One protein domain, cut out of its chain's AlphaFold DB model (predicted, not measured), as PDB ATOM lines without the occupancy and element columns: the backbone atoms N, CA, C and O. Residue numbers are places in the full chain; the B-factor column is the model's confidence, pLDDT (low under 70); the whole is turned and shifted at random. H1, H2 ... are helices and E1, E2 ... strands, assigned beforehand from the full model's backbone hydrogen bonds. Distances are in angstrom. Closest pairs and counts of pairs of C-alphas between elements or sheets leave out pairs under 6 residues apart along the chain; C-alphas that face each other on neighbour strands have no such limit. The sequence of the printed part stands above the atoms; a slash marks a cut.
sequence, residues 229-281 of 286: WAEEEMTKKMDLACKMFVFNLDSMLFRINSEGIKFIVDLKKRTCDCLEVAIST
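This is residues 229 to 281 of the 286 residues of the protein "protein FAR1-RELATED SEQUENCE 4-like" of Nicotiana tabacum (UniProt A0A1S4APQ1). A small three-stranded sheet makes the body, and helix H1 sticks out from it as an arm with residues 229 to 239; the short helix H2 ends the fold, on neither face. The printed part has 53 residues, in the order H1 E1 E2 E3 H2, mixed in class. The strands form a meander, each the antiparallel neighbour of the one before. It is only just compact, close to loose, with radius of gyration of the C-alphas 11.5 A and spans 32 by 23 by 19 A.

H1, residues 229 to 241, has a tight link to E1, residues 245 to 250. E1 and E2, residues 253 to 258, form a hairpin; N 247 and O 255 are 2.8 A apart. E2 and E3, residues 261 to 266, form another; N 256 and O 263 are 2.8 A apart. H1 is apart from H2, residues 276 to 280. In both helices every O i to N i+4 pair is within hydrogen-bond range.

H1 begins at C-alpha 229 (164.877, 146.704, 109.538) and spans 18.2 A; H2 ends at C-alpha 280 (151.398, 150.545, 106.834).

The printed part has no cut. Residues 260 and 274 to 281 are under pLDDT 70.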
ATOM      1  N   TRP A 229     165.935 145.872 108.961       88.44
ATOM      2  CA  TRP A 229     164.877 146.704 109.538       88.44
ATOM      3  C   TRP A 229     163.532 145.975 109.632       88.44
ATOM      4  O   TRP A 229     162.820 146.106 110.623       88.44
ATOM      5  N   ALA A 230     163.173 145.212 108.598       85.12
ATOM      6  CA  ALA A 230     161.921 144.464 108.586       85.12
ATOM      7  C   ALA A 230     161.941 143.333 109.620       85.12
ATOM      8  O   ALA A 230     160.930 143.113 110.276       85.12
ATOM      9  N   GLU A 231     163.076 142.654 109.794       86.19
ATOM     10  CA  GLU A 231     163.243 141.618 110.817       86.19
ATOM     11  C   GLU A 231     163.090 142.194 112.230       86.19
ATOM     12  O   GLU A 231     162.324 141.678 113.045       86.19
ATOM     13  N   GLU A 232     163.764 143.312 112.506       87.88
ATOM     14  CA  GLU A 232     163.658 144.021 113.782       87.88
ATOM     15  C   GLU A 232     162.223 144.487 114.057       87.88
ATOM     16  O   GLU A 232     161.727 144.366 115.177       87.88
ATOM     17  N   GLU A 233     161.542 145.021 113.041       86.00
ATOM     18  CA  GLU A 233     160.162 145.487 113.167       86.00
ATOM     19  C   GLU A 233     159.189 144.325 113.396       86.00
ATOM     20  O   GLU A 233     158.298 144.424 114.240       86.00
ATOM     21  N   MET A 234     159.373 143.202 112.696       82.75
ATOM     22  CA  MET A 234     158.589 141.988 112.932       82.75
ATOM     23  C   MET A 234     158.807 141.457 114.348       82.75
ATOM     24  O   MET A 234     157.831 141.162 115.027       82.75
ATOM     25  N   THR A 235     160.053 141.427 114.825       86.06
ATOM     26  CA  THR A 235     160.388 140.949 116.175       86.06
ATOM     27  C   THR A 235     159.694 141.789 117.252       86.06
ATOM     28  O   THR A 235     159.006 141.250 118.113       86.06
ATOM     29  N   LYS A 236     159.757 143.124 117.143       85.69
ATOM     30  CA  LYS A 236     159.047 144.039 118.060       85.69
ATOM     31  C   LYS A 236     157.536 143.815 118.060       85.69
ATOM     32  O   LYS A 236     156.889 143.894 119.103       85.69
ATOM     33  N   LYS A 237     156.959 143.577 116.880       81.75
ATOM     34  CA  LYS A 237     155.522 143.328 116.737       81.75
ATOM     35  C   LYS A 237     155.114 141.979 117.318       81.75
ATOM     36  O   LYS A 237     154.066 141.922 117.953       81.75
ATOM     37  N   MET A 238     155.949 140.952 117.177       80.94
ATOM     38  CA  MET A 238     155.750 139.655 117.828       80.94
ATOM     39  C   MET A 238     155.784 139.790 119.355       80.94
ATOM     40  O   MET A 238     154.890 139.293 120.033       80.94
ATOM     41  N   ASP A 239     156.740 140.543 119.908       82.56
ATOM     42  CA  ASP A 239     156.813 140.790 121.356       82.56
ATOM     43  C   ASP A 239     155.555 141.482 121.900       82.56
ATOM     44  O   ASP A 239     155.107 141.208 123.019       82.56
ATOM     45  N   LEU A 240     154.976 142.399 121.119       79.44
ATOM     46  CA  LEU A 240     153.721 143.057 121.468       79.44
ATOM     47  C   LEU A 240     152.531 142.097 121.345       79.44
ATOM     48  O   LEU A 240     151.681 142.063 122.235       79.44
ATOM     49  N   ALA A 241     152.475 141.308 120.273       75.62
ATOM     50  CA  ALA A 241     151.403 140.353 120.026       75.62
ATOM     51  C   ALA A 241     151.338 139.254 121.091       75.62
ATOM     52  O   ALA A 241     150.243 138.895 121.520       75.62
ATOM     53  N   CYS A 242     152.485 138.810 121.615       79.12
ATOM     54  CA  CYS A 242     152.563 137.877 122.745       79.12
ATOM     55  C   CYS A 242     151.846 138.379 124.012       79.12
ATOM     56  O   CYS A 242     151.527 137.582 124.892       79.12
ATOM     57  N   LYS A 243     151.580 139.687 124.126       80.94
ATOM     58  CA  LYS A 243     150.851 140.297 125.252       80.94
ATOM     59  C   LYS A 243     149.352 140.462 124.983       80.94
ATOM     60  O   LYS A 243     148.626 140.928 125.860       80.94
ATOM     61  N   MET A 244     148.880 140.141 123.779       82.44
ATOM     62  CA  MET A 244     147.488 140.329 123.375       82.44
ATOM     63  C   MET A 244     146.666 139.057 123.583       82.44
ATOM     64  O   MET A 244     147.133 137.944 123.358       82.44
ATOM     65  N   PHE A 245     145.396 139.219 123.954       81.12
ATOM     66  CA  PHE A 245     144.473 138.091 124.060       81.12
ATOM     67  C   PHE A 245     143.798 137.840 122.714       81.12
ATOM     68  O   PHE A 245     143.091 138.709 122.199       81.12
ATOM     69  N   VAL A 246     143.990 136.643 122.163       81.94
ATOM     70  CA  VAL A 246     143.439 136.247 120.865       81.94
ATOM     71  C   VAL A 246     142.301 135.255 121.065       81.94
ATOM     72  O   VAL A 246     142.471 134.198 121.667       81.94
ATOM     73  N   PHE A 247     141.136 135.584 120.518       82.44
ATOM     74  CA  PHE A 247     139.968 134.714 120.480       82.44
ATOM     75  C   PHE A 247     139.696 134.317 119.035       82.44
ATOM     76  O   PHE A 247     139.521 135.176 118.170       82.44
ATOM     77  N   ASN A 248     139.646 133.018 118.766       84.88
ATOM     78  CA  ASN A 248     139.270 132.520 117.451       84.88
ATOM     79  C   ASN A 248     137.763 132.746 117.227       84.88
ATOM     80  O   ASN A 248     136.950 132.384 118.078       84.88
ATOM     81  N   LEU A 249     137.404 133.395 116.118       82.69
ATOM     82  CA  LEU A 249     136.019 133.513 115.654       82.69
ATOM     83  C   LEU A 249     135.738 132.534 114.502       82.69
ATOM     84  O   LEU A 249     134.616 132.051 114.389       82.69
ATOM     85  N   ASP A 250     136.744 132.272 113.659       83.56
ATOM     86  CA  ASP A 250     136.754 131.292 112.563       83.56
ATOM     87  C   ASP A 250     138.225 130.930 112.216       83.56
ATOM     88  O   ASP A 250     139.172 131.555 112.697       83.56
ATOM     89  N   SER A 251     138.437 129.964 111.321       80.31
ATOM     90  CA  SER A 251     139.729 129.476 110.809       80.31
ATOM     91  C   SER A 251     140.752 130.565 110.445       80.31
ATOM     92  O   SER A 251     141.949 130.364 110.634       80.31
ATOM     93  N   MET A 252     140.299 131.713 109.934       82.00
ATOM     94  CA  MET A 252     141.142 132.858 109.552       82.00
ATOM     95  C   MET A 252     140.632 134.190 110.129       82.00
ATOM     96  O   MET A 252     141.067 135.252 109.680       82.00
ATOM     97  N   LEU A 253     139.708 134.145 111.097       83.25
ATOM     98  CA  LEU A 253     139.088 135.322 111.704       83.25
ATOM     99  C   LEU A 253     139.319 135.315 113.214       83.25
ATOM    100  O   LEU A 253     138.919 134.391 113.920       83.25
ATOM    101  N   PHE A 254     139.927 136.381 113.717       84.12
ATOM    102  CA  PHE A 254     140.347 136.482 115.107       84.12
ATOM    103  C   PHE A 254     139.824 137.770 115.721       84.12
ATOM    104  O   PHE A 254     139.843 138.826 115.093       84.12
ATOM    105  N   ARG A 255     139.382 137.699 116.973       83.88
ATOM    106  CA  ARG A 255     139.144 138.865 117.816       83.88
ATOM    107  C   ARG A 255     140.340 139.032 118.736       83.88
ATOM    108  O   ARG A 255     140.596 138.173 119.573       83.88
ATOM    109  N   ILE A 256     141.034 140.149 118.599       82.31
ATOM    110  CA  ILE A 256     142.181 140.507 119.427       82.31
ATOM    111  C   ILE A 256     141.722 141.527 120.464       82.31
ATOM    112  O   ILE A 256     141.024 142.484 120.130       82.31
ATOM    113  N   ASN A 257     142.095 141.311 121.720       81.00
ATOM    114  CA  ASN A 257     141.907 142.259 122.807       81.00
ATOM    115  C   ASN A 257     143.279 142.704 123.323       81.00
ATOM    116  O   ASN A 257     144.058 141.887 123.817       81.00
ATOM    117  N   SER A 258     143.557 143.997 123.196       75.75
ATOM    118  CA  SER A 258     144.771 144.634 123.698       75.75
ATOM    119  C   SER A 258     144.362 145.847 124.523       75.75
ATOM    120  O   SER A 258     143.674 146.734 124.019       75.75
ATOM    121  N   GLU A 259     144.715 145.839 125.809       73.06
ATOM    122  CA  GLU A 259     144.477 146.955 126.739       73.06
ATOM    123  C   GLU A 259     143.014 147.451 126.774       73.06
ATOM    124  O   GLU A 259     142.731 148.634 126.938       73.06
ATOM    125  N   GLY A 260     142.051 146.534 126.611       69.69
ATOM    126  CA  GLY A 260     140.615 146.838 126.637       69.69
ATOM    127  C   GLY A 260     140.027 147.263 125.289       69.69
ATOM    128  O   GLY A 260     138.803 147.358 125.165       69.69
ATOM    129  N   ILE A 261     140.857 147.451 124.262       72.56
ATOM    130  CA  ILE A 261     140.414 147.723 122.896       72.56
ATOM    131  C   ILE A 261     140.311 146.403 122.130       72.56
ATOM    132  O   ILE A 261     141.221 145.571 122.142       72.56
ATOM    133  N   LYS A 262     139.170 146.205 121.466       80.00
ATOM    134  CA  LYS A 262     138.868 144.999 120.691       80.00
ATOM    135  C   LYS A 262     138.959 145.298 119.201       80.00
ATOM    136  O   LYS A 262     138.350 146.256 118.728       80.00
ATOM    137  N   PHE A 263     139.652 144.436 118.471       80.69
ATOM    138  CA  PHE A 263     139.793 144.515 117.019       80.69
ATOM    139  C   PHE A 263     139.486 143.156 116.403       80.69
ATOM    140  O   PHE A 263     139.827 142.123 116.981       80.69
ATOM    141  N   ILE A 264     138.873 143.144 115.224       81.69
ATOM    142  CA  ILE A 264     138.758 141.943 114.404       81.69
ATOM    143  C   ILE A 264     139.874 141.952 113.358       81.69
ATOM    144  O   ILE A 264     140.138 142.964 112.704       81.69
ATOM    145  N   VAL A 265     140.545 140.810 113.223       81.44
ATOM    146  CA  VAL A 265     141.583 140.550 112.226       81.44
ATOM    147  C   VAL A 265     141.133 139.397 111.341       81.44
ATOM    148  O   VAL A 265     140.893 138.290 111.817       81.44
ATOM    149  N   ASP A 266     141.033 139.667 110.043       81.12
ATOM    150  CA  ASP A 266     140.741 138.687 108.999       81.12
ATOM    151  C   ASP A 266     142.032 138.432 108.209       81.12
ATOM    152  O   ASP A 266     142.460 139.250 107.386       81.12
ATOM    153  N   LEU A 267     142.676 137.295 108.475       80.81
ATOM    154  CA  LEU A 267     143.928 136.907 107.821       80.81
ATOM    155  C   LEU A 267     143.717 136.498 106.361       80.81
ATOM    156  O   LEU A 267     144.618 136.684 105.539       80.81
ATOM    157  N   LYS A 268     142.524 136.003 106.008       80.62
ATOM    158  CA  LYS A 268     142.186 135.624 104.630       80.62
ATOM    159  C   LYS A 268     142.116 136.860 103.738       80.62
ATOM    160  O   LYS A 268     142.630 136.842 102.622       80.62
ATOM    161  N   LYS A 269     141.522 137.945 104.242       77.31
ATOM    162  CA  LYS A 269     141.440 139.243 103.549       77.31
ATOM    163  C   LYS A 269     142.645 140.150 103.798       77.31
ATOM    164  O   LYS A 269     142.784 141.154 103.105       77.31
ATOM    165  N   ARG A 270     143.522 139.799 104.748       73.44
ATOM    166  CA  ARG A 270     144.639 140.633 105.230       73.44
ATOM    167  C   ARG A 270     144.163 142.005 105.724       73.44
ATOM    168  O   ARG A 270     144.761 143.034 105.410       73.44
ATOM    169  N   THR A 271     143.072 142.020 106.485       74.00
ATOM    170  CA  THR A 271     142.450 143.241 107.016       74.00
ATOM    171  C   THR A 271     142.358 143.205 108.536       74.00
ATOM    172  O   THR A 271     142.164 142.148 109.129       74.00
ATOM    173  N   CYS A 272     142.462 144.376 109.160       77.38
ATOM    174  CA  CYS A 272     142.233 144.596 110.587       77.38
ATOM    175  C   CYS A 272     141.271 145.775 110.745       77.38
ATOM    176  O   CYS A 272     141.414 146.755 110.012       77.38
ATOM    177  N   ASP A 273     140.379 145.740 111.733       77.94
ATOM    178  CA  ASP A 273     139.507 146.877 112.087       77.94
ATOM    179  C   ASP A 273     140.290 148.134 112.496       77.94
ATOM    180  O   ASP A 273     139.785 149.257 112.446       77.94
ATOM    181  N   CYS A 274     141.540 147.951 112.916       68.44
ATOM    182  CA  CYS A 274     142.489 149.019 113.184       68.44
ATOM    183  C   CYS A 274     142.986 149.728 111.905       68.44
ATOM    184  O   CYS A 274     143.559 150.808 111.996       68.44
ATOM    185  N   LEU A 275     142.766 149.135 110.720       63.53
ATOM    186  CA  LEU A 275     143.159 149.584 109.370       63.53
ATOM    187  C   LEU A 275     144.657 149.837 109.139       63.53
ATOM    188  O   LEU A 275     145.085 150.043 108.003       63.53
ATOM    189  N   GLU A 276     145.480 149.752 110.175       62.88
ATOM    190  CA  GLU A 276     146.917 149.970 110.090       62.88
ATOM    191  C   GLU A 276     147.609 148.907 109.211       62.88
ATOM    192  O   GLU A 276     148.523 149.265 108.473       62.88
ATOM    193  N   VAL A 277     147.112 147.661 109.128       55.12
ATOM    194  CA  VAL A 277     147.631 146.629 108.196       55.12
ATOM    195  C   VAL A 277     147.510 147.065 106.738       55.12
ATOM    196  O   VAL A 277     148.447 146.929 105.949       55.12
ATOM    197  N   ALA A 278     146.349 147.614 106.377       52.84
ATOM    198  CA  ALA A 278     146.054 148.013 105.007       52.84
ATOM    199  C   ALA A 278     146.885 149.235 104.571       52.84
ATOM    200  O   ALA A 278     147.162 149.401 103.382       52.84
ATOM    201  N   ILE A 279     147.300 150.071 105.531       55.91
ATOM    202  CA  ILE A 279     147.931 151.376 105.289       55.91
ATOM    203  C   ILE A 279     149.463 151.330 105.465       55.91
ATOM    204  O   ILE A 279     150.184 151.928 104.659       55.91
ATOM    205  N   SER A 280     149.970 150.607 106.468       53.88
ATOM    206  CA  SER A 280     151.398 150.545 106.834       53.88
ATOM    207  C   SER A 280     152.167 149.401 106.161       53.88
ATOM    208  O   SER A 280     153.397 149.421 106.128       53.88
ATOM    209  N   THR A 281     151.472 148.419 105.569       54.03
ATOM    210  CA  THR A 281     152.020 147.203 104.920       54.03
ATOM    211  C   THR A 281     152.774 146.217 105.821       54.03
ATOM    212  O   THR A 281     153.121 145.137 105.350       54.03
TER     213      THR A 281